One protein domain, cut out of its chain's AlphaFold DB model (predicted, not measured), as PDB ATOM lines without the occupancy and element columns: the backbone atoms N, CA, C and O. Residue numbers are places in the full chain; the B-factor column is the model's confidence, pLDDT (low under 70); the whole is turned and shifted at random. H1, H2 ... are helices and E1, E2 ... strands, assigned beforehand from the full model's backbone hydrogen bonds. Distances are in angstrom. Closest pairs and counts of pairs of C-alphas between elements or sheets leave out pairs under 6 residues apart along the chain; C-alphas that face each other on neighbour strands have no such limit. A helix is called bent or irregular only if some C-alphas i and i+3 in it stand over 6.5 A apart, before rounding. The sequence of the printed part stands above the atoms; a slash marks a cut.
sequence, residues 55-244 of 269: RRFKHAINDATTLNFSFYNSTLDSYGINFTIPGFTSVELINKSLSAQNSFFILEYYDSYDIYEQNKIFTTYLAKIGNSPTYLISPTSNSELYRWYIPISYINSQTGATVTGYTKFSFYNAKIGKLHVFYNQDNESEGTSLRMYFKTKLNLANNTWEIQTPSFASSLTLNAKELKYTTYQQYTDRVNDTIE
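This is residues 55 to 244 of the 269 residues of an uncharacterized protein of Bacteroidetes bacterium ADurb.Bin217 (UniProt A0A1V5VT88). The strands form a small barrel, nearly closed: from E5, E4 and E8 the wall runs on through E9, E12, E2 and E6 in one part and through E10, E11, E1 and E7 in the other, leaving a seam where E5 comes near E7 without pairing. H6 packs on the outside over E9 and H5 over E12, while H1 and H3 lie at opposite ends of the whole. The 190 printed residues include six named helices and twelve named strands, in the order E1 E2 E3 H1 H2 E4 E5 E6 E7 H3 E8 E9 H4 E10 E11 H5 E12 H6. The strands make one branched, mixed, strongly twisted sheet, and the class is mixed, helices and strands. The whole is compact and rounded, with a radius of gyration of the C-alphas of 16.5 A and spans of 48 by 38 by 34 A.

E8, residues 162 to 173, has E4, residues 104 to 110, on one side, and E9, residues 178 to 184, and E10, residues 198 to 203, on the other. These pairs are antiparallel, with N 106 and O 170, N 171 and O 180, and N 165 and O 200 each 2.8 A apart, within hydrogen-bond range. E4 forms a hairpin with E5, residues 120 to 126 (N 107 to O 124, 2.9 A). E9 is antiparallel to E12, residues 221 to 226 (N 183 to O 225, 2.8 A). E12 is parallel to E2, residues 65 to 73 (N 68 to O 222, 2.8 A). On the other side of E2 are E3, residues 78 to 80, its hairpin partner, and E6, residues 134 to 137, antiparallel. E10 and E11, residues 208 to 211, form a hairpin; E11 is parallel to E1, residues 55 to 59, and E1 is antiparallel to E7, residues 147 to 151. The closest C-alphas of E5 and E7, Phe 122 and Ile 150, are 6.6 A apart. H6, residues 229 to 244, is over E9 and, only just, over E8 with 3 C-alphas; Lys 178 and Asn 240 have the closest C-alphas of E9 and H6, 6.0 A. H4, residues 193 to 196, is on the same face. H5, residues 214 to 219, is only just over E12, with 3 C-alphas. H3, residues 152 to 156, is on the sheet, over none of its strands. H1, residues 90 to 94, is not on it; H2, residues 98 to 101, only just is not, with 4 pairs of C-alphas within 10 A. Every O i to N i+4 pair is within range in H1, H3 and H5, and 7 of 12 in H6; H2 and H4 are too short for one.

E8 spans 34.6 A, from C-alpha 162 at (47.633, -133.342, -30.193) to C-alpha 173 at (51.052, -101.661, -16.593). E2 spans 25.5 A, E9 20.0 A and E4 19.6 A. H6 spans 18.0 A, ending at (38.788, -97.817, -21.812); it is irregular, with C-alphas 231 and 234 8.6 A apart, and has a kink of 55 degrees near residue 236.

The C-alphas farthest apart, Val 91 and Thr 159, are 51.0 A apart. The printed part has no cut and no long link. Mean pLDDT of the printed part is 86.4; residues 62 to 63, 142 and 230 to 244 are under 70.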
ATOM      1  N   ARG A  55      39.642-128.593 -18.014       90.31
ATOM      2  CA  ARG A  55      40.660-129.611 -17.764       90.31
ATOM      3  C   ARG A  55      42.021-128.958 -17.597       90.31
ATOM      4  O   ARG A  55      42.407-128.064 -18.347       90.31
ATOM      5  N   ARG A  56      42.772-129.445 -16.612       92.38
ATOM      6  CA  ARG A  56      44.120-128.964 -16.308       92.38
ATOM      7  C   ARG A  56      45.167-129.633 -17.196       92.38
ATOM      8  O   ARG A  56      45.275-130.858 -17.187       92.38
ATOM      9  N   PHE A  57      46.006-128.824 -17.833       93.38
ATOM     10  CA  PHE A  57      47.191-129.233 -18.584       93.38
ATOM     11  C   PHE A  57      48.449-128.755 -17.865       93.38
ATOM     12  O   PHE A  57      48.532-127.589 -17.486       93.38
ATOM     13  N   LYS A  58      49.435-129.631 -17.668       92.94
ATOM     14  CA  LYS A  58      50.733-129.264 -17.070       92.94
ATOM     15  C   LYS A  58      51.784-129.016 -18.149       92.94
ATOM     16  O   LYS A  58      51.706-129.610 -19.220       92.94
ATOM     17  N   HIS A  59      52.790-128.200 -17.870       90.88
ATOM     18  CA  HIS A  59      53.919-128.062 -18.786       90.88
ATOM     19  C   HIS A  59      54.570-129.437 -19.049       90.88
ATOM     20  O   HIS A  59      54.760-130.220 -18.115       90.88
ATOM     21  N   ALA A  60      54.833-129.761 -20.320       86.50
ATOM     22  CA  ALA A  60      55.262-131.096 -20.748       86.50
ATOM     23  C   ALA A  60      56.688-131.436 -20.305       86.50
ATOM     24  O   ALA A  60      57.007-132.603 -20.077       86.50
ATOM     25  N   ILE A  61      57.533-130.415 -20.177       77.38
ATOM     26  CA  ILE A  61      58.927-130.572 -19.784       77.38
ATOM     27  C   ILE A  61      59.014-130.567 -18.258       77.38
ATOM     28  O   ILE A  61      58.494-129.666 -17.594       77.38
ATOM     29  N   ASN A  62      59.652-131.609 -17.718       67.75
ATOM     30  CA  ASN A  62      59.902-131.756 -16.281       67.75
ATOM     31  C   ASN A  62      61.022-130.823 -15.786       67.75
ATOM     32  O   ASN A  62      61.070-130.520 -14.594       67.75
ATOM     33  N   ASP A  63      61.880-130.364 -16.698       69.19
ATOM     34  CA  ASP A  63      62.873-129.318 -16.470       69.19
ATOM     35  C   ASP A  63      62.262-127.914 -16.531       69.19
ATOM     36  O   ASP A  63      61.121-127.700 -16.947       69.19
ATOM     37  N   ALA A  64      63.045-126.939 -16.084       82.88
ATOM     38  CA  ALA A  64      62.600-125.569 -15.951       82.88
ATOM     39  C   ALA A  64      62.763-124.784 -17.263       82.88
ATOM     40  O   ALA A  64      63.862-124.679 -17.804       82.88
ATOM     41  N   THR A  65      61.672-124.190 -17.745       89.50
ATOM     42  CA  THR A  65      61.680-123.283 -18.899       89.50
ATOM     43  C   THR A  65      61.755-121.839 -18.433       89.50
ATOM     44  O   THR A  65      61.000-121.427 -17.554       89.50
ATOM     45  N   THR A  66      62.640-121.055 -19.040       91.81
ATOM     46  CA  THR A  66      62.793-119.629 -18.727       91.81
ATOM     47  C   THR A  66      62.002-118.790 -19.722       91.81
ATOM     48  O   THR A  66      62.237-118.875 -20.920       91.81
ATOM     49  N   LEU A  67      61.082-117.961 -19.236       93.25
ATOM     50  CA  LEU A  67      60.328-116.992 -20.028       93.25
ATOM     51  C   LEU A  67      60.836-115.581 -19.738       93.25
ATOM     52  O   LEU A  67      60.698-115.089 -18.618       93.25
ATOM     53  N   ASN A  68      61.411-114.937 -20.750       95.44
ATOM     54  CA  ASN A  68      61.948-113.585 -20.682       95.44
ATOM     55  C   ASN A  68      61.055-112.615 -21.449       95.44
ATOM     56  O   ASN A  68      60.783-112.832 -22.631       95.44
ATOM     57  N   PHE A  69      60.686-111.505 -20.813       96.75
ATOM     58  CA  PHE A  69      60.028-110.388 -21.481       96.75
ATOM     59  C   PHE A  69      60.983-109.202 -21.594       96.75
ATOM     60  O   PHE A  69      61.424-108.630 -20.596       96.75
ATOM     61  N   SER A  70      61.301-108.830 -22.830       97.25
ATOM     62  CA  SER A  70      62.167-107.701 -23.151       97.25
ATOM     63  C   SER A  70      61.321-106.494 -23.537       97.25
ATOM     64  O   SER A  70      60.710-106.485 -24.606       97.25
ATOM     65  N   PHE A  71      61.306-105.476 -22.682       96.38
ATOM     66  CA  PHE A  71      60.637-104.205 -22.939       96.38
ATOM     67  C   PHE A  71      61.461-103.335 -23.888       96.38
ATOM     68  O   PHE A  71      62.693-103.367 -23.856       96.38
ATOM     69  N   TYR A  72      60.784-102.553 -24.718       95.25
ATOM     70  CA  TYR A  72      61.387-101.623 -25.657       95.25
ATOM     71  C   TYR A  72      61.591-100.252 -25.005       95.25
ATOM     72  O   TYR A  72      60.650 -99.593 -24.565       95.25
ATOM     73  N   ASN A  73      62.840 -99.799 -24.973       93.12
ATOM     74  CA  ASN A  73      63.222 -98.464 -24.543       93.12
ATOM     75  C   ASN A  73      63.300 -97.538 -25.763       93.12
ATOM     76  O   ASN A  73      64.264 -97.587 -26.529       93.12
ATOM     77  N   SER A  74      62.300 -96.670 -25.916       88.81
ATOM     78  CA  SER A  74      62.212 -95.726 -27.035       88.81
ATOM     79  C   SER A  74      63.293 -94.642 -27.021       88.81
ATOM     80  O   SER A  74      63.649 -94.139 -28.081       88.81
ATOM     81  N   THR A  75      63.842 -94.291 -25.854       88.69
ATOM     82  CA  THR A  75      64.907 -93.282 -25.735       88.69
ATOM     83  C   THR A  75      66.248 -93.803 -26.246       88.69
ATOM     84  O   THR A  75      67.032 -93.038 -26.799       88.69
ATOM     85  N   LEU A  76      66.514 -95.097 -26.059       91.12
ATOM     86  CA  LEU A  76      67.785 -95.734 -26.419       91.12
ATOM     87  C   LEU A  76      67.692 -96.630 -27.665       91.12
ATOM     88  O   LEU A  76      68.678 -97.285 -27.987       91.12
ATOM     89  N   ASP A  77      66.518 -96.720 -28.302       89.69
ATOM     90  CA  ASP A  77      66.188 -97.680 -29.372       89.69
ATOM     91  C   ASP A  77      66.730 -99.096 -29.089       89.69
ATOM     92  O   ASP A  77      67.412 -99.727 -29.897       89.69
ATOM     93  N   SER A  78      66.467 -99.592 -27.880       93.81
ATOM     94  CA  SER A  78      67.012-100.866 -27.402       93.81
ATOM     95  C   SER A  78      65.991-101.656 -26.597       93.81
ATOM     96  O   SER A  78      64.955-101.138 -26.186       93.81
ATOM     97  N   TYR A  79      66.276-102.939 -26.388       95.25
ATOM     98  CA  TYR A  79      65.451-103.835 -25.587       95.25
ATOM     99  C   TYR A  79      66.136-104.157 -24.262       95.25
ATOM    100  O   TYR A  79      67.354-104.328 -24.221       95.25
ATOM    101  N   GLY A  80      65.360-104.304 -23.189       95.50
ATOM    102  CA  GLY A  80      65.890-104.743 -21.903       95.50
ATOM    103  C   GLY A  80      64.888-105.514 -21.052       95.50
ATOM    104  O   GLY A  80      63.680-105.305 -21.111       95.50
ATOM    105  N   ILE A  81      65.418-106.416 -20.230       95.44
ATOM    106  CA  ILE A  81      64.652-107.309 -19.353       95.44
ATOM    107  C   ILE A  81      64.610-106.685 -17.952       95.44
ATOM    108  O   ILE A  81      65.221-107.167 -17.001       95.44
ATOM    109  N   ASN A  82      63.949-105.534 -17.828       94.00
ATOM    110  CA  ASN A  82      63.739-104.872 -16.541       94.00
ATOM    111  C   ASN A  82      62.452-104.039 -16.557       94.00
ATOM    112  O   ASN A  82      62.065-103.492 -17.586       94.00
ATOM    113  N   PHE A  83      61.810-103.907 -15.396       95.25
ATOM    114  CA  PHE A  83      60.591-103.108 -15.245       95.25
ATOM    115  C   PHE A  83      60.853-101.598 -15.147       95.25
ATOM    116  O   PHE A  83      59.907-100.815 -15.113       95.25
ATOM    117  N   THR A  84      62.116-101.156 -15.151       93.44
ATOM    118  CA  THR A  84      62.415 -99.716 -15.182       93.44
ATOM    119  C   THR A  84      62.155 -99.088 -16.545       93.44
ATOM    120  O   THR A  84      61.746 -97.934 -16.610       93.44
ATOM    121  N   ILE A  85      62.274 -99.871 -17.622       93.75
ATOM    122  CA  ILE A  85      61.920 -99.451 -18.985       93.75
ATOM    123  C   ILE A  85      60.433 -99.062 -19.097       93.75
ATOM    124  O   ILE A  85      60.163 -97.952 -19.550       93.75
ATOM    125  N   PRO A  86      59.462 -99.876 -18.633       91.00
ATOM    126  CA  PRO A  86      58.054 -99.476 -18.601       91.00
ATOM    127  C   PRO A  86      57.707 -98.473 -17.475       91.00
ATOM    128  O   PRO A  86      56.530 -98.200 -17.239       91.00
ATOM    129  N   GLY A  87      58.697 -97.897 -16.778       92.12
ATOM    130  CA  GLY A  87      58.513 -96.743 -15.888       92.12
ATOM    131  C   GLY A  87      58.414 -97.039 -14.387       92.12
ATOM    132  O   GLY A  87      58.127 -96.124 -13.606       92.12
ATOM    133  N   PHE A  88      58.652 -98.275 -13.941       94.44
ATOM    134  CA  PHE A  88      58.751 -98.571 -12.508       94.44
ATOM    135  C   PHE A  88      60.117 -98.165 -11.951       94.44
ATOM    136  O   PHE A  88      61.150 -98.265 -12.603       94.44
ATOM    137  N   THR A  89      60.152 -97.744 -10.699       94.00
ATOM    138  CA  THR A  89      61.391 -97.571  -9.943       94.00
ATOM    139  C   THR A  89      61.742 -98.864  -9.213       94.00
ATOM    140  O   THR A  89      60.869 -99.654  -8.848       94.00
ATOM    141  N   SER A  90      63.026 -99.068  -8.919       91.50
ATOM    142  CA  SER A  90      63.478-100.205  -8.105       91.50
ATOM    143  C   SER A  90      62.780-100.256  -6.740       91.50
ATOM    144  O   SER A  90      62.446-101.335  -6.260       91.50
ATOM    145  N   VAL A  91      62.505 -99.093  -6.136       92.62
ATOM    146  CA  VAL A  91      61.803 -98.984  -4.845       92.62
ATOM    147  C   VAL A  91      60.359 -99.476  -4.954       92.62
ATOM    148  O   VAL A  91      59.914-100.227  -4.090       92.62
ATOM    149  N   GLU A  92      59.636 -99.118  -6.020       92.88
ATOM    150  CA  GLU A  92      58.268 -99.605  -6.259       92.88
ATOM    151  C   GLU A  92      58.214-101.134  -6.399       92.88
ATOM    152  O   GLU A  92      57.294-101.765  -5.880       92.88
ATOM    153  N   LEU A  93      59.210-101.737  -7.055       92.12
ATOM    154  CA  LEU A  93      59.279-103.187  -7.269       92.12
ATOM    155  C   LEU A  93      59.648-103.955  -5.993       92.12
ATOM    156  O   LEU A  93      59.053-105.003  -5.722       92.12
ATOM    157  N   ILE A  94      60.600-103.431  -5.212       90.62
ATOM    158  CA  ILE A  94      61.049-104.017  -3.940       90.62
ATOM    159  C   ILE A  94      59.931-103.936  -2.898       90.62
ATOM    160  O   ILE A  94      59.603-104.942  -2.273       90.62
ATOM    161  N   ASN A  95      59.304-102.765  -2.756       89.62
ATOM    162  CA  ASN A  95      58.255-102.537  -1.761       89.62
ATOM    163  C   ASN A  95      56.868-102.999  -2.221       89.62
ATOM    164  O   ASN A  95      55.908-102.846  -1.470       89.62
ATOM    165  N   LYS A  96      56.749-103.543  -3.442       88.00
ATOM    166  CA  LYS A  96      55.479-103.975  -4.040       88.00
ATOM    167  C   LYS A  96      54.424-102.870  -3.950       88.00
ATOM    168  O   LYS A  96      53.393-103.051  -3.311       88.00
ATOM    169  N   SER A  97      54.692-101.719  -4.572       90.69
ATOM    170  CA  SER A  97      53.715-100.626  -4.653       90.69
ATOM    171  C   SER A  97      52.383-101.110  -5.237       90.69
ATOM    172  O   SER A  97      52.345-102.106  -5.961       90.69
ATOM    173  N   LEU A  98      51.287-100.395  -4.969       88.56
ATOM    174  CA  LEU A  98      49.962-100.777  -5.470       88.56
ATOM    175  C   LEU A  98      49.947-100.936  -7.001       88.56
ATOM    176  O   LEU A  98      49.415-101.915  -7.513       88.56
ATOM    177  N   SER A  99      50.607-100.034  -7.734       87.44
ATOM    178  CA  SER A  99      50.753-100.151  -9.190       87.44
ATOM    179  C   SER A  99      51.547-101.390  -9.609       87.44
ATOM    180  O   SER A  99      51.218-101.998 -10.618       87.44
ATOM    181  N   ALA A 100      52.571-101.793  -8.851       89.00
ATOM    182  CA  ALA A 100      53.307-103.023  -9.133       89.00
ATOM    183  C   ALA A 100      52.466-104.275  -8.821       89.00
ATOM    184  O   ALA A 100      52.515-105.240  -9.573       89.00
ATOM    185  N   GLN A 101      51.673-104.263  -7.745       87.94
ATOM    186  CA  GLN A 101      50.788-105.376  -7.372       87.94
ATOM    187  C   GLN A 101      49.610-105.552  -8.336       87.94
ATOM    188  O   GLN A 101      49.182-106.676  -8.572       87.94
ATOM    189  N   ASN A 102      49.114-104.453  -8.906       87.12
ATOM    190  CA  ASN A 102      48.014-104.459  -9.872       87.12
ATOM    191  C   ASN A 102      48.491-104.635 -11.321       87.12
ATOM    192  O   ASN A 102      47.684-104.607 -12.247       87.12
ATOM    193  N   SER A 103      49.796-104.799 -11.525       87.44
ATOM    194  CA  SER A 103      50.391-105.101 -12.818       87.44
ATOM    195  C   SER A 103      50.570-106.600 -12.993       87.44
ATOM    196  O   SER A 103      51.038-107.287 -12.090       87.44
ATOM    197  N   PHE A 104      50.242-107.111 -14.175       92.12
ATOM    198  CA  PHE A 104      50.246-108.546 -14.441       92.12
ATOM    199  C   PHE A 104      50.484-108.840 -15.918       92.12
ATOM    200  O   PHE A 104      50.187-108.017 -16.789       92.12
ATOM    201  N   PHE A 105      51.019-110.027 -16.208       93.06
ATOM    202  CA  PHE A 105      51.065-110.516 -17.584       93.06
ATOM    203  C   PHE A 105      49.775-111.250 -17.917       93.06
ATOM    204  O   PHE A 105      49.209-111.958 -17.082       93.06
ATOM    205  N   ILE A 106      49.346-111.088 -19.157       91.00
ATOM    206  CA  ILE A 106      48.194-111.746 -19.747       91.00
ATOM    207  C   ILE A 106      48.731-112.716 -20.789       91.00
ATOM    208  O   ILE A 106      49.544-112.348 -21.641       91.00
ATOM    209  N   LEU A 107      48.272-113.956 -20.707       93.25
ATOM    210  CA  LEU A 107      48.493-114.984 -21.707       93.25
ATOM    211  C   LEU A 107      47.142-115.319 -22.324       93.25
ATOM    212  O   LEU A 107      46.213-115.723 -21.626       93.25
ATOM    213  N   GLU A 108      47.047-115.172 -23.636       92.25
ATOM    214  CA  GLU A 108      45.869-115.551 -24.408       92.25
ATOM    215  C   GLU A 108      46.232-116.692 -25.354       92.25
ATOM    216  O   GLU A 108      47.252-116.628 -26.042       92.25
ATOM    217  N   TYR A 109      45.406-117.736 -25.379       94.19
ATOM    218  CA  TYR A 109      45.588-118.881 -26.267       94.19
ATOM    219  C   TYR A 109      44.482-118.917 -27.321       94.19
ATOM    220  O   TYR A 109      43.292-118.830 -27.000       94.19
ATOM    221  N   TYR A 110      44.898-119.101 -28.571       91.38
ATOM    222  CA  TYR A 110      44.055-119.145 -29.759       91.38
ATOM    223  C   TYR A 110      44.232-120.465 -30.512       91.38
ATOM    224  O   TYR A 110      45.275-121.117 -30.421       91.38
ATOM    225  N   ASP A 111      43.222-120.849 -31.284       90.06
ATOM    226  CA  ASP A 111      43.276-121.995 -32.202       90.06
ATOM    227  C   ASP A 111      44.014-121.693 -33.524       90.06
ATOM    228  O   ASP A 111      44.599-122.600 -34.114       90.06
ATOM    229  N   SER A 112      44.068-120.427 -33.951       87.12
ATOM    230  CA  SER A 112      44.763-119.955 -35.156       87.12
ATOM    231  C   SER A 112      45.593-118.691 -34.891       87.12
ATOM    232  O   SER A 112      45.337-117.952 -33.943       87.12
ATOM    233  N   TYR A 113      46.607-118.446 -35.729       82.88
ATOM    234  CA  TYR A 113      47.352-117.177 -35.772       82.88
ATOM    235  C   TYR A 113      46.769-116.191 -36.796       82.88
ATOM    236  O   TYR A 113      47.189-115.027 -36.848       82.88
ATOM    237  N   ASP A 114      45.861-116.658 -37.657       76.62
ATOM    238  CA  ASP A 114      45.169-115.800 -38.607       76.62
ATOM    239  C   ASP A 114      44.143-114.957 -37.850       76.62
ATOM    240  O   ASP A 114      43.229-115.472 -37.206       76.62
ATOM    241  N   ILE A 115      44.296-113.638 -37.931       72.00
ATOM    242  CA  ILE A 115      43.452-112.688 -37.211       72.00
ATOM    243  C   ILE A 115      41.979-112.746 -37.630       72.00
ATOM    244  O   ILE A 115      41.135-112.290 -36.860       72.00
ATOM    245  N   TYR A 116      41.679-113.276 -38.819       71.44
ATOM    246  CA  TYR A 116      40.323-113.383 -39.355       71.44
ATOM    247  C   TYR A 116      39.633-114.701 -38.994       71.44
ATOM    248  O   TYR A 116      38.409-114.781 -39.076       71.44
ATOM    249  N   GLU A 117      40.397-115.713 -38.584       75.00
ATOM    250  CA  GLU A 117      39.888-117.064 -38.307       75.00
ATOM    251  C   GLU A 117      40.101-117.503 -36.854       75.00
ATOM    252  O   GLU A 117      39.546-118.513 -36.430       75.00
ATOM    253  N   GLN A 118      40.902-116.763 -36.081       81.06
ATOM    254  CA  GLN A 118      41.216-117.119 -34.701       81.06
ATOM    255  C   GLN A 118      39.999-117.021 -33.773       81.06
ATOM    256  O   GLN A 118      39.293-116.012 -33.721       81.06
ATOM    257  N   ASN A 119      39.848-118.030 -32.924       82.31
ATOM    258  CA  ASN A 119      38.996-118.010 -31.749       82.31
ATOM    259  C   ASN A 119      39.873-118.029 -30.500       82.31
ATOM    260  O   ASN A 119      40.776-118.858 -30.353       82.31
ATOM    261  N   LYS A 120      39.593-117.118 -29.565       88.12
ATOM    262  CA  LYS A 120      40.224-117.165 -28.246       88.12
ATOM    263  C   LYS A 120      39.605-118.301 -27.442       88.12
ATOM    264  O   LYS A 120      38.397-118.315 -27.233       88.12
ATOM    265  N   ILE A 121      40.436-119.216 -26.959       89.56
ATOM    266  CA  ILE A 121      39.975-120.380 -26.194       89.56
ATOM    267  C   ILE A 121      39.986-120.085 -24.699       89.56
ATOM    268  O   ILE A 121      39.027-120.395 -24.000       89.56
ATOM    269  N   PHE A 122      41.075-119.501 -24.196       87.31
ATOM    270  CA  PHE A 122      41.175-119.101 -22.797       87.31
ATOM    271  C   PHE A 122      42.175-117.959 -22.607       87.31
ATOM    272  O   PHE A 122      43.034-117.688 -23.454       87.31
ATOM    273  N   THR A 123      42.065-117.318 -21.447       87.69
ATOM    274  CA  THR A 123      43.021-116.340 -20.937       87.69
ATOM    275  C   THR A 123      43.509-116.813 -19.571       87.69
ATOM    276  O   THR A 123      42.720-117.292 -18.760       87.69
ATOM    277  N   THR A 124      44.808-116.692 -19.312       87.31
ATOM    278  CA  THR A 124      45.388-116.874 -17.976       87.31
ATOM    279  C   THR A 124      46.289-115.696 -17.636       87.31
ATOM    280  O   THR A 124      46.731-114.954 -18.516       87.31
ATOM    281  N   TYR A 125      46.548-115.516 -16.348       88.19
ATOM    282  CA  TYR A 125      47.246-114.355 -15.824       88.19
ATOM    283  C   TYR A 125      48.423-114.785 -14.963       88.19
ATOM    284  O   TYR A 125      48.317-115.686 -14.132       88.19
ATOM    285  N   LEU A 126      49.533-114.080 -15.126       87.75
ATOM    286  CA  LEU A 126      50.654-114.115 -14.199       87.75
ATOM    287  C   LEU A 126      50.544-112.870 -13.321       87.75
ATOM    288  O   LEU A 126      51.029-111.793 -13.674       87.75
ATOM    289  N   ALA A 127      49.822-113.026 -12.211       80.31
ATOM    290  CA  ALA A 127      49.331-111.916 -11.397       80.31
ATOM    291  C   ALA A 127      50.415-111.230 -10.551       80.31
ATOM    292  O   ALA A 127      50.210-110.122 -10.069       80.31
ATOM    293  N   LYS A 128      51.565-111.880 -10.333       75.25
ATOM    294  CA  LYS A 128      52.627-111.360  -9.466       75.25
ATOM    295  C   LYS A 128      53.876-111.045 -10.269       75.25
ATOM    296  O   LYS A 128      54.599-111.955 -10.672       75.25
ATOM    297  N   ILE A 129      54.181-109.757 -10.421       85.31
ATOM    298  CA  ILE A 129      55.466-109.358 -10.994       85.31
ATOM    299  C   ILE A 129      56.615-109.467  -9.986       85.31
ATOM    300  O   ILE A 129      56.537-109.058  -8.817       85.31
ATOM    301  N   GLY A 130      57.714-110.051 -10.463       83.50
ATOM    302  CA  GLY A 130      58.975-110.148  -9.739       83.50
ATOM    303  C   GLY A 130      59.752-108.830  -9.727       83.50
ATOM    304  O   GLY A 130      59.221-107.758 -10.008       83.50
ATOM    305  N   ASN A 131      61.041-108.912  -9.398       85.25
ATOM    306  CA  ASN A 131      61.961-107.774  -9.535       85.25
ATOM    307  C   ASN A 131      62.465-107.623 -10.980       85.25
ATOM    308  O   ASN A 131      62.863-106.536 -11.392       85.25
ATOM    309  N   SER A 132      62.425-108.711 -11.748       90.62
ATOM    310  CA  SER A 132      62.729-108.754 -13.172       90.62
ATOM    311  C   SER A 132      61.583-109.425 -13.933       90.62
ATOM    312  O   SER A 132      60.867-110.256 -13.365       90.62
ATOM    313  N   PRO A 133      61.394-109.090 -15.217       94.19
ATOM    314  CA  PRO A 133      60.400-109.717 -16.078       94.19
ATOM    315  C   PRO A 133      60.910-111.049 -16.664       94.19
ATOM    316  O   PRO A 133      60.785-111.311 -17.861       94.19
ATOM    317  N   THR A 134      61.494-111.887 -15.804       93.44
ATOM    318  CA  THR A 134      61.970-113.239 -16.119       93.44
ATOM    319  C   THR A 134      61.282-114.226 -15.193       93.44
ATOM    320  O   THR A 134      61.324-114.070 -13.972       93.44
ATOM    321  N   TYR A 135      60.678-115.262 -15.768       91.69
ATOM    322  CA  TYR A 135      59.867-116.221 -15.031       91.69
ATOM    323  C   TYR A 135      60.267-117.648 -15.341       91.69
ATOM    324  O   TYR A 135      60.500-118.017 -16.489       91.69
ATOM    325  N   LEU A 136      60.297-118.463 -14.293       90.31
ATOM    326  CA  LEU A 136      60.560-119.886 -14.405       90.31
ATOM    327  C   LEU A 136      59.237-120.645 -14.498       90.31
ATOM    328  O   LEU A 136      58.400-120.549 -13.598       90.31
ATOM    329  N   ILE A 137      59.055-121.431 -15.552       90.69
ATOM    330  CA  ILE A 137      57.943-122.367 -15.720       90.69
ATOM    331  C   ILE A 137      58.477-123.750 -15.363       90.69
ATOM    332  O   ILE A 137      59.244-124.346 -16.113       90.69
ATOM    333  N   SER A 138      58.122-124.239 -14.179       86.81
ATOM    334  CA  SER A 138      58.616-125.509 -13.652       86.81
ATOM    335  C   SER A 138      57.629-126.069 -12.625       86.81
ATOM    336  O   SER A 138      56.841-125.305 -12.070       86.81
ATOM    337  N   PRO A 139      57.663-127.378 -12.327       81.31
ATOM    338  CA  PRO A 139      56.811-127.962 -11.290       81.31
ATOM    339  C   PRO A 139      57.098-127.421  -9.881       81.31
ATOM    340  O   PRO A 139      56.237-127.521  -9.009       81.31
ATOM    341  N   THR A 140      58.302-126.890  -9.648       80.44
ATOM    342  CA  THR A 140      58.754-126.369  -8.349       80.44
ATOM    343  C   THR A 140      58.595-124.857  -8.220       80.44
ATOM    344  O   THR A 140      58.595-124.339  -7.104       80.44
ATOM    345  N   SER A 141      58.430-124.136  -9.329       74.00
ATOM    346  CA  SER A 141      58.046-122.731  -9.297       74.00
ATOM    347  C   SER A 141      56.534-122.636  -9.108       74.00
ATOM    348  O   SER A 141      55.759-123.272  -9.818       74.00
ATOM    349  N   ASN A 142      56.085-121.796  -8.172       66.06
ATOM    350  CA  ASN A 142      54.673-121.410  -8.047       66.06
ATOM    351  C   ASN A 142      54.261-120.472  -9.201       66.06
ATOM    352  O   ASN A 142      53.675-119.423  -8.962       66.06
ATOM    353  N   SER A 143      54.632-120.807 -10.438       77.12
ATOM    354  CA  SER A 143      54.264-120.057 -11.631       77.12
ATOM    355  C   SER A 143      52.869-120.473 -12.066       77.12
ATOM    356  O   SER A 143      52.626-121.641 -12.382       77.12
ATOM    357  N   GLU A 144      51.962-119.505 -12.126       81.31
ATOM    358  CA  GLU A 144      50.600-119.660 -12.631       81.31
ATOM    359  C   GLU A 144      50.591-120.197 -14.072       81.31
ATOM    360  O   GLU A 144      49.647-120.866 -14.483       81.31
ATOM    361  N   LEU A 145      51.684-119.999 -14.817       86.69
ATOM    362  CA  LEU A 145      51.830-120.504 -16.177       86.69
ATOM    363  C   LEU A 145      52.095-122.009 -16.245       86.69
ATOM    364  O   LEU A 145      51.820-122.592 -17.284       86.69
ATOM    365  N   TYR A 146      52.578-122.670 -15.183       89.38
ATOM    366  CA  TYR A 146      52.866-124.115 -15.221       89.38
ATOM    367  C   TYR A 146      51.616-124.960 -15.526       89.38
ATOM    368  O   TYR A 146      51.715-126.044 -16.114       89.38
ATOM    369  N   ARG A 147      50.431-124.469 -15.141       89.75
ATOM    370  CA  ARG A 147      49.145-125.146 -15.328       89.75
ATOM    371  C   ARG A 147      48.210-124.288 -16.158       89.75
ATOM    372  O   ARG A 147      47.868-123.183 -15.761       89.75
ATOM    373  N   TRP A 148      47.745-124.837 -17.269       91.50
ATOM    374  CA  TRP A 148      46.698-124.222 -18.075       91.50
ATOM    375  C   TRP A 148      45.369-124.911 -17.810       91.50
ATOM    376  O   TRP A 148      45.322-126.124 -17.602       91.50
ATOM    377  N   TYR A 149      44.299-124.129 -17.805       90.00
ATOM    378  CA  TYR A 149      42.940-124.594 -17.568       90.00
ATOM    379  C   TYR A 149      42.161-124.372 -18.854       90.00
ATOM    380  O   TYR A 149      41.882-123.238 -19.226       90.00
ATOM    381  N   ILE A 150      41.900-125.461 -19.568       90.94
ATOM    382  CA  ILE A 150      41.371-125.417 -20.930       90.94
ATOM    383  C   ILE A 150      39.920-125.904 -20.907       90.94
ATOM    384  O   ILE A 150      39.673-126.970 -20.333       90.94
ATOM    385  N   PRO A 151      38.970-125.179 -21.525       90.56
ATOM    386  CA  PRO A 151      37.576-125.603 -21.605       90.56
ATOM    387  C   PRO A 151      37.426-126.994 -22.223       90.56
ATOM    388  O   PRO A 151      37.988-127.288 -23.281       90.56
ATOM    389  N   ILE A 152      36.625-127.851 -21.590       88.19
ATOM    390  CA  ILE A 152      36.345-129.201 -22.091       88.19
ATOM    391  C   ILE A 152      35.603-129.166 -23.425       88.19
ATOM    392  O   ILE A 152      35.838-130.036 -24.257       88.19
ATOM    393  N   SER A 153      34.789-128.140 -23.680       87.38
ATOM    394  CA  SER A 153      34.151-127.924 -24.984       87.38
ATOM    395  C   SER A 153      35.178-127.859 -26.118       87.38
ATOM    396  O   SER A 153      35.031-128.567 -27.113       87.38
ATOM    397  N   TYR A 154      36.255-127.089 -25.933       90.62
ATOM    398  CA  TYR A 154      37.350-127.012 -26.896       90.62
ATOM    399  C   TYR A 154      38.103-128.333 -27.010       90.62
ATOM    400  O   TYR A 154      38.481-128.706 -28.109       90.62
ATOM    401  N   ILE A 155      38.322-129.056 -25.908       90.88
ATOM    402  CA  ILE A 155      39.026-130.350 -25.926       90.88
ATOM    403  C   ILE A 155      38.214-131.403 -26.686       90.88
ATOM    404  O   ILE A 155      38.765-132.132 -27.506       90.88
ATOM    405  N   ASN A 156      36.907-131.468 -26.430       90.06
ATOM    406  CA  ASN A 156      36.005-132.447 -27.030       90.06
ATOM    407  C   ASN A 156      35.739-132.170 -28.515       90.06
ATOM    408  O   ASN A 156      35.352-133.087 -29.233       90.06
ATOM    409  N   SER A 157      35.951-130.937 -28.990       90.31
ATOM    410  CA  SER A 157      35.849-130.614 -30.416       90.31
ATOM    411  C   SER A 157      37.070-131.061 -31.230       90.31
ATOM    412  O   SER A 157      37.052-130.954 -32.454       90.31
ATOM    413  N   GLN A 158      38.140-131.538 -30.586       92.75
ATOM    414  CA  GLN A 158      39.367-131.957 -31.265       92.75
ATOM    415  C   GLN A 158      39.298-133.430 -31.655       92.75
ATOM    416  O   GLN A 158      38.858-134.279 -30.885       92.75
ATOM    417  N   THR A 159      39.799-133.750 -32.844       87.69
ATOM    418  CA  THR A 159      39.799-135.121 -33.378       87.69
ATOM    419  C   THR A 159      41.125-135.857 -33.163       87.69
ATOM    420  O   THR A 159      41.177-137.080 -33.275       87.69
ATOM    421  N   GLY A 160      42.207-135.134 -32.850       89.38
ATOM    422  CA  GLY A 160      43.553-135.682 -32.672       89.38
ATOM    423  C   GLY A 160      44.002-135.771 -31.211       89.38
ATOM    424  O   GLY A 160      43.475-135.098 -30.334       89.38
ATOM    425  N   ALA A 161      45.050-136.559 -30.954       91.06
ATOM    426  CA  ALA A 161      45.694-136.626 -29.635       91.06
ATOM    427  C   ALA A 161      46.533-135.376 -29.307       91.06
ATOM    428  O   ALA A 161      46.881-135.136 -28.150       91.06
ATOM    429  N   THR A 162      46.873-134.585 -30.326       93.69
ATOM    430  CA  THR A 162      47.633-133.342 -30.193       93.69
ATOM    431  C   THR A 162      46.970-132.225 -30.971       93.69
ATOM    432  O   THR A 162      46.518-132.444 -32.093       93.69
ATOM    433  N   VAL A 163      46.997-131.024 -30.406       94.00
ATOM    434  CA  VAL A 163      46.420-129.814 -30.992       94.00
ATOM    435  C   VAL A 163      47.510-128.766 -31.089       94.00
ATOM    436  O   VAL A 163      48.291-128.594 -30.152       94.00
ATOM    437  N   THR A 164      47.576-128.082 -32.225       94.75
ATOM    438  CA  THR A 164      48.401-126.883 -32.366       94.75
ATOM    439  C   THR A 164      47.528-125.673 -32.086       94.75
ATOM    440  O   THR A 164      46.450-125.563 -32.656       94.75
ATOM    441  N   GLY A 165      48.013-124.766 -31.251       94.25
ATOM    442  CA  GLY A 165      47.444-123.437 -31.098       94.25
ATOM    443  C   GLY A 165      48.531-122.392 -30.933       94.25
ATOM    444  O   GLY A 165      49.719-122.654 -31.148       94.25
ATOM    445  N   TYR A 166      48.116-121.189 -30.573       94.75
ATOM    446  CA  TYR A 166      48.938-119.997 -30.691       94.75
ATOM    447  C   TYR A 166      48.768-119.132 -29.451       94.75
ATOM    448  O   TYR A 166      47.672-118.683 -29.131       94.75
ATOM    449  N   THR A 167      49.872-118.912 -28.747       95.25
ATOM    450  CA  THR A 167      49.892-118.162 -27.493       95.25
ATOM    451  C   THR A 167      50.396-116.749 -27.735       95.25
ATOM    452  O   THR A 167      51.441-116.558 -28.356       95.25
ATOM    453  N   LYS A 168      49.680-115.761 -27.208       93.56
ATOM    454  CA  LYS A 168      50.051-114.347 -27.230       93.56
ATOM    455  C   LYS A 168      50.288-113.857 -25.807       93.56
ATOM    456  O   LYS A 168      49.574-114.256 -24.889       93.56
ATOM    457  N   PHE A 169      51.262-112.965 -25.645       94.56
ATOM    458  CA  PHE A 169      51.567-112.344 -24.361       94.56
ATOM    459  C   PHE A 169      51.404-110.826 -24.400       94.56
ATOM    460  O   PHE A 169      51.825-110.153 -25.346       94.56
ATOM    461  N   SER A 170      50.865-110.278 -23.320       93.88
ATOM    462  CA  SER A 170      50.875-108.845 -23.035       93.88
ATOM    463  C   SER A 170      51.122-108.591 -21.549       93.88
ATOM    464  O   SER A 170      51.049-109.499 -20.722       93.88
ATOM    465  N   PHE A 171      51.468-107.357 -21.201       94.38
ATOM    466  CA  PHE A 171      51.679-106.915 -19.828       94.38
ATOM    467  C   PHE A 171      50.837-105.680 -19.553       94.38
ATOM    468  O   PHE A 171      51.016-104.658 -20.217       94.38
ATOM    469  N   TYR A 172      49.946-105.766 -18.570       91.12
ATOM    470  CA  TYR A 172      49.189-104.619 -18.093       91.12
ATOM    471  C   TYR A 172      50.015-103.832 -17.078       91.12
ATOM    472  O   TYR A 172      50.363-104.317 -15.997       91.12
ATOM    473  N   ASN A 173      50.331-102.592 -17.436       91.12
ATOM    474  CA  ASN A 173      51.052-101.661 -16.593       91.12
ATOM    475  C   ASN A 173      50.063-100.746 -15.861       91.12
ATOM    476  O   ASN A 173      49.660 -99.713 -16.395       91.12
ATOM    477  N   ALA A 174      49.703-101.090 -14.623       87.81
ATOM    478  CA  ALA A 174      48.737-100.336 -13.826       87.81
ATOM    479  C   ALA A 174      49.243 -98.945 -13.409       87.81
ATOM    480  O   ALA A 174      48.459 -98.116 -12.957       87.81
ATOM    481  N   LYS A 175      50.547 -98.660 -13.555       88.44
ATOM    482  CA  LYS A 175      51.103 -97.325 -13.297       88.44
ATOM    483  C   LYS A 175      50.679 -96.316 -14.360       88.44
ATOM    484  O   LYS A 175      50.415 -95.164 -14.036       88.44
ATOM    485  N   ILE A 176      50.644 -96.750 -15.619       87.69
ATOM    486  CA  ILE A 176      50.294 -95.898 -16.765       87.69
ATOM    487  C   ILE A 176      48.940 -96.262 -17.386       87.69
ATOM    488  O   ILE A 176      48.491 -95.570 -18.290       87.69
ATOM    489  N   GLY A 177      48.314 -97.351 -16.932       79.31
ATOM    490  CA  GLY A 177      47.038 -97.852 -17.437       79.31
ATOM    491  C   GLY A 177      47.100 -98.452 -18.845       79.31
ATOM    492  O   GLY A 177      46.079 -98.476 -19.519       79.31
ATOM    493  N   LYS A 178      48.268 -98.919 -19.316       82.50
ATOM    494  CA  LYS A 178      48.460 -99.389 -20.704       82.50
ATOM    495  C   LYS A 178      48.980-100.818 -20.791       82.50
ATOM    496  O   LYS A 178      49.691-101.292 -19.904       82.50
ATOM    497  N   LEU A 179      48.664-101.479 -21.901       85.62
ATOM    498  CA  LEU A 179      49.232-102.757 -22.298       85.62
ATOM    499  C   LEU A 179      50.534-102.573 -23.077       85.62
ATOM    500  O   LEU A 179      50.610-101.820 -24.048       85.62
ATOM    501  N   HIS A 180      51.525-103.363 -22.694       91.38
ATOM    502  CA  HIS A 180      52.709-103.648 -23.492       91.38
ATOM    503  C   HIS A 180      52.485-104.989 -24.195       91.38
ATOM    504  O   HIS A 180      52.181-105.987 -23.541       91.38
ATOM    505  N   VAL A 181      52.586-105.027 -25.523       91.50
ATOM    506  CA  VAL A 181      52.321-106.242 -26.312       91.50
ATOM    507  C   VAL A 181      53.637-106.879 -26.724       91.50
ATOM    508  O   VAL A 181      54.508-106.180 -27.232       91.50
ATOM    509  N   PHE A 182      53.772-108.195 -26.564       94.88
ATOM    510  CA  PHE A 182      54.990-108.911 -26.930       94.88
ATOM    511  C   PHE A 182      54.787-109.820 -28.142       94.88
ATOM    512  O   PHE A 182      53.714-110.387 -28.342       94.88
ATOM    513  N   TYR A 183      55.847-109.973 -28.930       93.56
ATOM    514  CA  TYR A 183      55.953-110.910 -30.041       93.56
ATOM    515  C   TYR A 183      57.029-111.964 -29.760       93.56
ATOM    516  O   TYR A 183      57.914-111.767 -28.921       93.56
ATOM    517  N   ASN A 184      56.956-113.090 -30.467       94.31
ATOM    518  CA  ASN A 184      57.944-114.155 -30.361       94.31
ATOM    519  C   ASN A 184      59.239-113.742 -31.071       94.31
ATOM    520  O   ASN A 184      59.242-113.561 -32.289       94.31
ATOM    521  N   GLN A 185      60.339-113.609 -30.326       94.12
ATOM    522  CA  GLN A 185      61.632-113.226 -30.895       94.12
ATOM    523  C   GLN A 185      62.117-114.217 -31.963       94.12
ATOM    524  O   GLN A 185      62.735-113.793 -32.934       94.12
ATOM    525  N   ASP A 186      61.802-115.507 -31.831       91.38
ATOM    526  CA  ASP A 186      62.193-116.511 -32.829       91.38
ATOM    527  C   ASP A 186      61.520-116.275 -34.192       91.38
ATOM    528  O   ASP A 186      62.032-116.718 -35.216       91.38
ATOM    529  N   ASN A 187      60.407-115.536 -34.209       89.81
ATOM    530  CA  ASN A 187      59.662-115.166 -35.409       89.81
ATOM    531  C   ASN A 187      59.922-113.700 -35.812       89.81
ATOM    532  O   ASN A 187      59.097-113.088 -36.485       89.81
ATOM    533  N   GLU A 188      61.028-113.079 -35.386       87.75
ATOM    534  CA  GLU A 188      61.287-111.653 -35.643       87.75
ATOM    535  C   GLU A 188      61.353-111.301 -37.141       87.75
ATOM    536  O   GLU A 188      60.946-110.204 -37.525       87.75
ATOM    537  N   SER A 189      61.801-112.236 -37.982       86.25
ATOM    538  CA  SER A 189      61.826-112.089 -39.443       86.25
ATOM    539  C   SER A 189      60.478-112.346 -40.126       86.25
ATOM    540  O   SER A 189      60.369-112.122 -41.330       86.25
ATOM    541  N   GLU A 190      59.459-112.820 -39.403       83.25
ATOM    542  CA  GLU A 190      58.146-113.106 -39.982       83.25
ATOM    543  C   GLU A 190      57.387-111.812 -40.295       83.25
ATOM    544  O   GLU A 190      57.125-110.981 -39.422       83.25
ATOM    545  N   GLY A 191      56.997-111.653 -41.563       73.69
ATOM    546  CA  GLY A 191      56.227-110.501 -42.043       73.69
ATOM    547  C   GLY A 191      54.714-110.611 -41.822       73.69
ATOM    548  O   GLY A 191      53.978-109.702 -42.194       73.69
ATOM    549  N   THR A 192      54.239-111.724 -41.256       76.44
ATOM    550  CA  THR A 192      52.812-112.027 -41.064       76.44
ATOM    551  C   THR A 192      52.385-111.877 -39.601       76.44
ATOM    552  O   THR A 192      53.210-111.649 -38.712       76.44
ATOM    553  N   SER A 193      51.085-112.045 -39.318       79.19
ATOM    554  CA  SER A 193      50.559-112.043 -37.945       79.19
ATOM    555  C   SER A 193      51.213-113.102 -37.053       79.19
ATOM    556  O   SER A 193      51.301-112.889 -35.846       79.19
ATOM    557  N   LEU A 194      51.755-114.184 -37.633       82.62
ATOM    558  CA  LEU A 194      52.449-115.267 -36.928       82.62
ATOM    559  C   LEU A 194      53.601-114.776 -36.037       82.62
ATOM    560  O   LEU A 194      53.896-115.399 -35.015       82.62
ATOM    561  N   ARG A 195      54.216-113.632 -36.368       88.00
ATOM    562  CA  ARG A 195      55.235-112.991 -35.525       88.00
ATOM    563  C   ARG A 195      54.762-112.779 -34.086       88.00
ATOM    564  O   ARG A 195      55.541-112.942 -33.148       88.00
ATOM    565  N   MET A 196      53.487-112.443 -33.903       87.62
ATOM    566  CA  MET A 196      52.908-112.119 -32.598       87.62
ATOM    567  C   MET A 196      52.676-113.340 -31.703       87.62
ATOM    568  O   MET A 196      52.369-113.168 -30.524       87.62
ATOM    569  N   TYR A 197      52.812-114.557 -32.236       92.00
ATOM    570  CA  TYR A 197      52.380-115.769 -31.554       92.00
ATOM    571  C   TYR A 197      53.528-116.742 -31.290       92.00
ATOM    572  O   TYR A 197      54.425-116.957 -32.106       92.00
ATOM    573  N   PHE A 198      53.436-117.406 -30.145       94.50
ATOM    574  CA  PHE A 198      54.209-118.585 -29.798       94.50
ATOM    575  C   PHE A 198      53.398-119.820 -30.183       94.50
ATOM    576  O   PHE A 198      52.351-120.103 -29.588       94.50
ATOM    577  N   LYS A 199      53.877-120.569 -31.179       94.12
ATOM    578  CA  LYS A 199      53.262-121.844 -31.554       94.12
ATOM    579  C   LYS A 199      53.288-122.773 -30.346       94.12
ATOM    580  O   LYS A 199      54.332-122.964 -29.734       94.12
ATOM    581  N   THR A 200      52.144-123.329 -29.989       94.31
ATOM    582  CA  THR A 200      51.959-124.144 -28.791       94.31
ATOM    583  C   THR A 200      51.358-125.479 -29.187       94.31
ATOM    584  O   THR A 200      50.458-125.542 -30.020       94.31
ATOM    585  N   LYS A 201      51.840-126.554 -28.576       94.69
ATOM    586  CA  LYS A 201      51.273-127.886 -28.704       94.69
ATOM    587  C   LYS A 201      50.607-128.294 -27.401       94.69
ATOM    588  O   LYS A 201      51.247-128.334 -26.352       94.69
ATOM    589  N   LEU A 202      49.336-128.657 -27.496       95.12
ATOM    590  CA  LEU A 202      48.606-129.362 -26.452       95.12
ATOM    591  C   LEU A 202      48.626-130.854 -26.767       95.12
ATOM    592  O   LEU A 202      48.345-131.260 -27.892       95.12
ATOM    593  N   ASN A 203      48.932-131.679 -25.777       95.06
ATOM    594  CA  ASN A 203      48.792-133.124 -25.841       95.06
ATOM    595  C   ASN A 203      47.614-133.532 -24.951       95.06
ATOM    596  O   ASN A 203      47.673-133.449 -23.723       95.06
ATOM    597  N   LEU A 204      46.525-133.940 -25.602       93.75
ATOM    598  CA  LEU A 204      45.256-134.279 -24.964       93.75
ATOM    599  C   LEU A 204      45.299-135.653 -24.283       93.75
ATOM    600  O   LEU A 204      44.496-135.913 -23.392       93.75
ATOM    601  N   ALA A 205      46.235-136.527 -24.673       91.88
ATOM    602  CA  ALA A 205      46.346-137.874 -24.117       91.88
ATOM    603  C   ALA A 205      46.984-137.878 -22.719       91.88
ATOM    604  O   ALA A 205      46.557-138.617 -21.837       91.88
ATOM    605  N   ASN A 206      48.003-137.044 -22.502       92.00
ATOM    606  CA  ASN A 206      48.728-136.954 -21.229       92.00
ATOM    607  C   ASN A 206      48.450-135.645 -20.460       92.00
ATOM    608  O   ASN A 206      49.038-135.424 -19.397       92.00
ATOM    609  N   ASN A 207      47.558-134.798 -20.984       93.94
ATOM    610  CA  ASN A 207      47.215-133.479 -20.457       93.94
ATOM    611  C   ASN A 207      48.452-132.592 -20.246       93.94
ATOM    612  O   ASN A 207      48.670-132.056 -19.153       93.94
ATOM    613  N   THR A 208      49.285-132.455 -21.282       94.31
ATOM    614  CA  THR A 208      50.457-131.571 -21.241       94.31
ATOM    615  C   THR A 208      50.445-130.488 -22.307       94.31
ATOM    616  O   THR A 208      49.841-130.666 -23.358       94.31
ATOM    617  N   TRP A 209      51.159-129.391 -22.068       93.50
ATOM    618  CA  TRP A 209      51.363-128.324 -23.047       93.50
ATOM    619  C   TRP A 209      52.849-127.955 -23.175       93.50
ATOM    620  O   TRP A 209      53.602-128.070 -22.208       93.50
ATOM    621  N   GLU A 210      53.276-127.528 -24.362       91.94
ATOM    622  CA  GLU A 210      54.631-127.025 -24.633       91.94
ATOM    623  C   GLU A 210      54.611-125.954 -25.729       91.94
ATOM    624  O   GLU A 210      53.801-126.024 -26.655       91.94
ATOM    625  N   ILE A 211      55.513-124.976 -25.660       91.12
ATOM    626  CA  ILE A 211      55.733-124.033 -26.762       91.12
ATOM    627  C   ILE A 211      56.739-124.642 -27.742       91.12
ATOM    628  O   ILE A 211      57.757-125.188 -27.348       91.12
ATOM    629  N   GLN A 212      56.457-124.568 -29.037       87.81
ATOM    630  CA  GLN A 212      57.266-125.148 -30.102       87.81
ATOM    631  C   GLN A 212      57.985-124.046 -30.880       87.81
ATOM    632  O   GLN A 212      57.554-123.667 -31.970       87.81
ATOM    633  N   THR A 213      59.081-123.527 -30.324       78.44
ATOM    634  CA  THR A 213      59.937-122.545 -31.009       78.44
ATOM    635  C   THR A 213      61.408-122.989 -31.037       78.44
ATOM    636  O   THR A 213      61.823-123.789 -30.190       78.44
ATOM    637  N   PRO A 214      62.218-122.506 -32.000       78.88
ATOM    638  CA  PRO A 214      63.644-122.836 -32.089       78.88
ATOM    639  C   PRO A 214      64.448-122.583 -30.800       78.88
ATOM    640  O   PRO A 214      65.250-123.434 -30.401       78.88
ATOM    641  N   SER A 215      64.226-121.458 -30.108       74.38
ATOM    642  CA  SER A 215      64.926-121.163 -28.845       74.38
ATOM    643  C   SER A 215      64.507-122.110 -27.720       74.38
ATOM    644  O   SER A 215      65.349-122.536 -26.922       74.38
ATOM    645  N   PHE A 216      63.233-122.512 -27.686       77.06
ATOM    646  CA  PHE A 216      62.745-123.483 -26.712       77.06
ATOM    647  C   PHE A 216      63.394-124.854 -26.911       77.06
ATOM    648  O   PHE A 216      63.887-125.440 -25.951       77.06
ATOM    649  N   ALA A 217      63.466-125.332 -28.157       76.12
ATOM    650  CA  ALA A 217      64.054-126.632 -28.482       76.12
ATOM    651  C   ALA A 217      65.557-126.730 -28.151       76.12
ATOM    652  O   ALA A 217      66.062-127.827 -27.929       76.12
ATOM    653  N   SER A 218      66.270-125.601 -28.123       76.19
ATOM    654  CA  SER A 218      67.722-125.558 -27.909       76.19
ATOM    655  C   SER A 218      68.135-125.246 -26.470       76.19
ATOM    656  O   SER A 218      69.120-125.795 -25.986       76.19
ATOM    657  N   SER A 219      67.409-124.359 -25.787       81.94
ATOM    658  CA  SER A 219      67.845-123.779 -24.507       81.94
ATOM    659  C   SER A 219      66.747-123.713 -23.448       81.94
ATOM    660  O   SER A 219      66.951-123.100 -22.401       81.94
ATOM    661  N   LEU A 220      65.567-124.287 -23.724       87.44
ATOM    662  CA  LEU A 220      64.381-124.177 -22.868       87.44
ATOM    663  C   LEU A 220      64.057-122.719 -22.505       87.44
ATOM    664  O   LEU A 220      63.553-122.433 -21.417       87.44
ATOM    665  N   THR A 221      64.364-121.791 -23.413       90.06
ATOM    666  CA  THR A 221      64.165-120.358 -23.208       90.06
ATOM    667  C   THR A 221      63.158-119.820 -24.210       90.06
ATOM    668  O   THR A 221      63.237-120.078 -25.409       90.06
ATOM    669  N   LEU A 222      62.209-119.048 -23.694       92.44
ATOM    670  CA  LEU A 222      61.185-118.335 -24.435       92.44
ATOM    671  C   LEU A 222      61.496-116.846 -24.348       92.44
ATOM    672  O   LEU A 222      61.516-116.277 -23.256       92.44
ATOM    673  N   ASN A 223      61.739-116.217 -25.494       94.81
ATOM    674  CA  ASN A 223      62.089-114.804 -25.557       94.81
ATOM    675  C   ASN A 223      60.958-114.019 -26.221       94.81
ATOM    676  O   ASN A 223      60.701-114.146 -27.419       94.81
ATOM    677  N   ALA A 224      60.273-113.213 -25.419       95.62
ATOM    678  CA  ALA A 224      59.213-112.322 -25.849       95.62
ATOM    679  C   ALA A 224      59.768-110.893 -25.938       95.62
ATOM    680  O   ALA A 224      60.298-110.368 -24.957       95.62
ATOM    681  N   LYS A 225      59.666-110.255 -27.106       96.12
ATOM    682  CA  LYS A 225      60.113-108.868 -27.326       96.12
ATOM    683  C   LYS A 225      58.916-107.952 -27.479       96.12
ATOM    684  O   LYS A 225      57.956-108.302 -28.153       96.12
ATOM    685  N   GLU A 226      58.955-106.793 -26.840       95.25
ATOM    686  CA  GLU A 226      57.871-105.823 -26.937       95.25
ATOM    687  C   GLU A 226      57.753-105.277 -28.365       95.25
ATOM    688  O   GLU A 226      58.737-104.946 -29.024       95.25
ATOM    689  N   LEU A 227      56.532-105.157 -28.866       90.00
ATOM    690  CA  LEU A 227      56.278-104.473 -30.117       90.00
ATOM    691  C   LEU A 227      56.585-102.979 -29.940       90.00
ATOM    692  O   LEU A 227      56.010-102.328 -29.071       90.00
ATOM    693  N   LYS A 228      57.471-102.417 -30.772       86.44
ATOM    694  CA  LYS A 228      57.856-100.999 -30.687       86.44
ATOM    695  C   LYS A 228      56.623-100.092 -30.798       86.44
ATOM    696  O   LYS A 228      56.138 -99.859 -31.905       86.44
ATOM    697  N   TYR A 229      56.156 -99.533 -29.679       71.06
ATOM    698  CA  TYR A 229      54.996 -98.629 -29.658       71.06
ATOM    699  C   TYR A 229      55.154 -97.464 -30.649       71.06
ATOM    700  O   TYR A 229      54.222 -97.124 -31.366       71.06
ATOM    701  N   THR A 230      56.369 -96.924 -30.784       67.06
ATOM    702  CA  THR A 230      56.697 -95.834 -31.722       67.06
ATOM    703  C   THR A 230      56.491 -96.191 -33.194       67.06
ATOM    704  O   THR A 230      56.337 -95.301 -34.022       67.06
ATOM    705  N   THR A 231      56.525 -97.477 -33.541       68.19
ATOM    706  CA  THR A 231      56.370 -97.964 -34.921       68.19
ATOM    707  C   THR A 231      54.976 -98.536 -35.162       68.19
ATOM    708  O   THR A 231      54.456 -98.443 -36.270       68.19
ATOM    709  N   TYR A 232      54.353 -99.110 -34.132       67.19
ATOM    710  CA  TYR A 232      53.093 -99.848 -34.234       67.19
ATOM    711  C   TYR A 232      51.955 -99.206 -33.435       67.19
ATOM    712  O   TYR A 232      51.031 -99.898 -33.005       67.19
ATOM    713  N   GLN A 233      52.011 -97.882 -33.281       67.62
ATOM    714  CA  GLN A 233      51.113 -97.097 -32.439       67.62
ATOM    715  C   GLN A 233      49.628 -97.428 -32.666       67.62
ATOM    716  O   GLN A 233      48.917 -97.711 -31.711       67.62
ATOM    717  N   GLN A 234      49.168 -97.499 -33.919       65.75
ATOM    718  CA  GLN A 234      47.763 -97.802 -34.239       65.75
ATOM    719  C   GLN A 234      47.295 -99.167 -33.712       65.75
ATOM    720  O   GLN A 234      46.148 -99.322 -33.298       65.75
ATOM    721  N   TYR A 235      48.171-100.173 -33.745       64.69
ATOM    722  CA  TYR A 235      47.853-101.504 -33.237       64.69
ATOM    723  C   TYR A 235      47.820-101.504 -31.709       64.69
ATOM    724  O   TYR A 235      46.900-102.050 -31.106       64.69
ATOM    725  N   THR A 236      48.807-100.870 -31.077       63.09
ATOM    726  CA  THR A 236      48.890-100.777 -29.617       63.09
ATOM    727  C   THR A 236      47.786 -99.909 -29.022       63.09
ATOM    728  O   THR A 236      47.266-100.256 -27.969       63.09
ATOM    729  N   ASP A 237      47.385 -98.832 -29.698       66.12
ATOM    730  CA  ASP A 237      46.278 -97.972 -29.273       66.12
ATOM    731  C   ASP A 237      44.959 -98.743 -29.358       66.12
ATOM    732  O   ASP A 237      44.261 -98.824 -28.360       66.12
ATOM    733  N   ARG A 238      44.693 -99.485 -30.446       61.59
ATOM    734  CA  ARG A 238      43.512-100.370 -30.533       61.59
ATOM    735  C   ARG A 238      43.437-101.392 -29.392       61.59
ATOM    736  O   ARG A 238      42.354-101.689 -28.898       61.59
ATOM    737  N   VAL A 239      44.577-101.962 -29.000       63.56
ATOM    738  CA  VAL A 239      44.665-102.914 -27.877       63.56
ATOM    739  C   VAL A 239      44.423-102.218 -26.528       63.56
ATOM    740  O   VAL A 239      43.893-102.835 -25.606       63.56
ATOM    741  N   ASN A 240      44.772-100.937 -26.400       59.41
ATOM    742  CA  ASN A 240      44.497-100.142 -25.203       59.41
ATOM    743  C   ASN A 240      43.049 -99.625 -25.163       59.41
ATOM    744  O   ASN A 240      42.442 -99.648 -24.099       59.41
ATOM    745  N   ASP A 241      42.455 -99.255 -26.299       56.56
ATOM    746  CA  ASP A 241      41.074 -98.758 -26.390       56.56
ATOM    747  C   ASP A 241      40.044 -99.814 -25.957       56.56
ATOM    748  O   ASP A 241      38.965 -99.486 -25.461       56.56
ATOM    749  N   THR A 242      40.365-101.107 -26.074       52.72
ATOM    750  CA  THR A 242      39.522-102.169 -25.501       52.72
ATOM    751  C   THR A 242      39.488-102.167 -23.969       52.72
ATOM    752  O   THR A 242      38.599-102.791 -23.406       52.72
ATOM    753  N   ILE A 243      40.412-101.478 -23.287       50.62
ATOM    754  CA  ILE A 243      40.413-101.319 -21.822       50.62
ATOM    755  C   ILE A 243      39.535-100.135 -21.403       50.62
ATOM    756  O   ILE A 243      38.805-100.248 -20.422       50.62
ATOM    757  N   GLU A 244      39.562 -99.026 -22.147       40.34
ATOM    758  CA  GLU A 244      38.788 -97.817 -21.812       40.34
ATOM    759  C   GLU A 244      37.276 -97.973 -22.039       40.34
ATOM    760  O   GLU A 244      36.487 -97.240 -21.450       40.34
TER     761      GLU A 244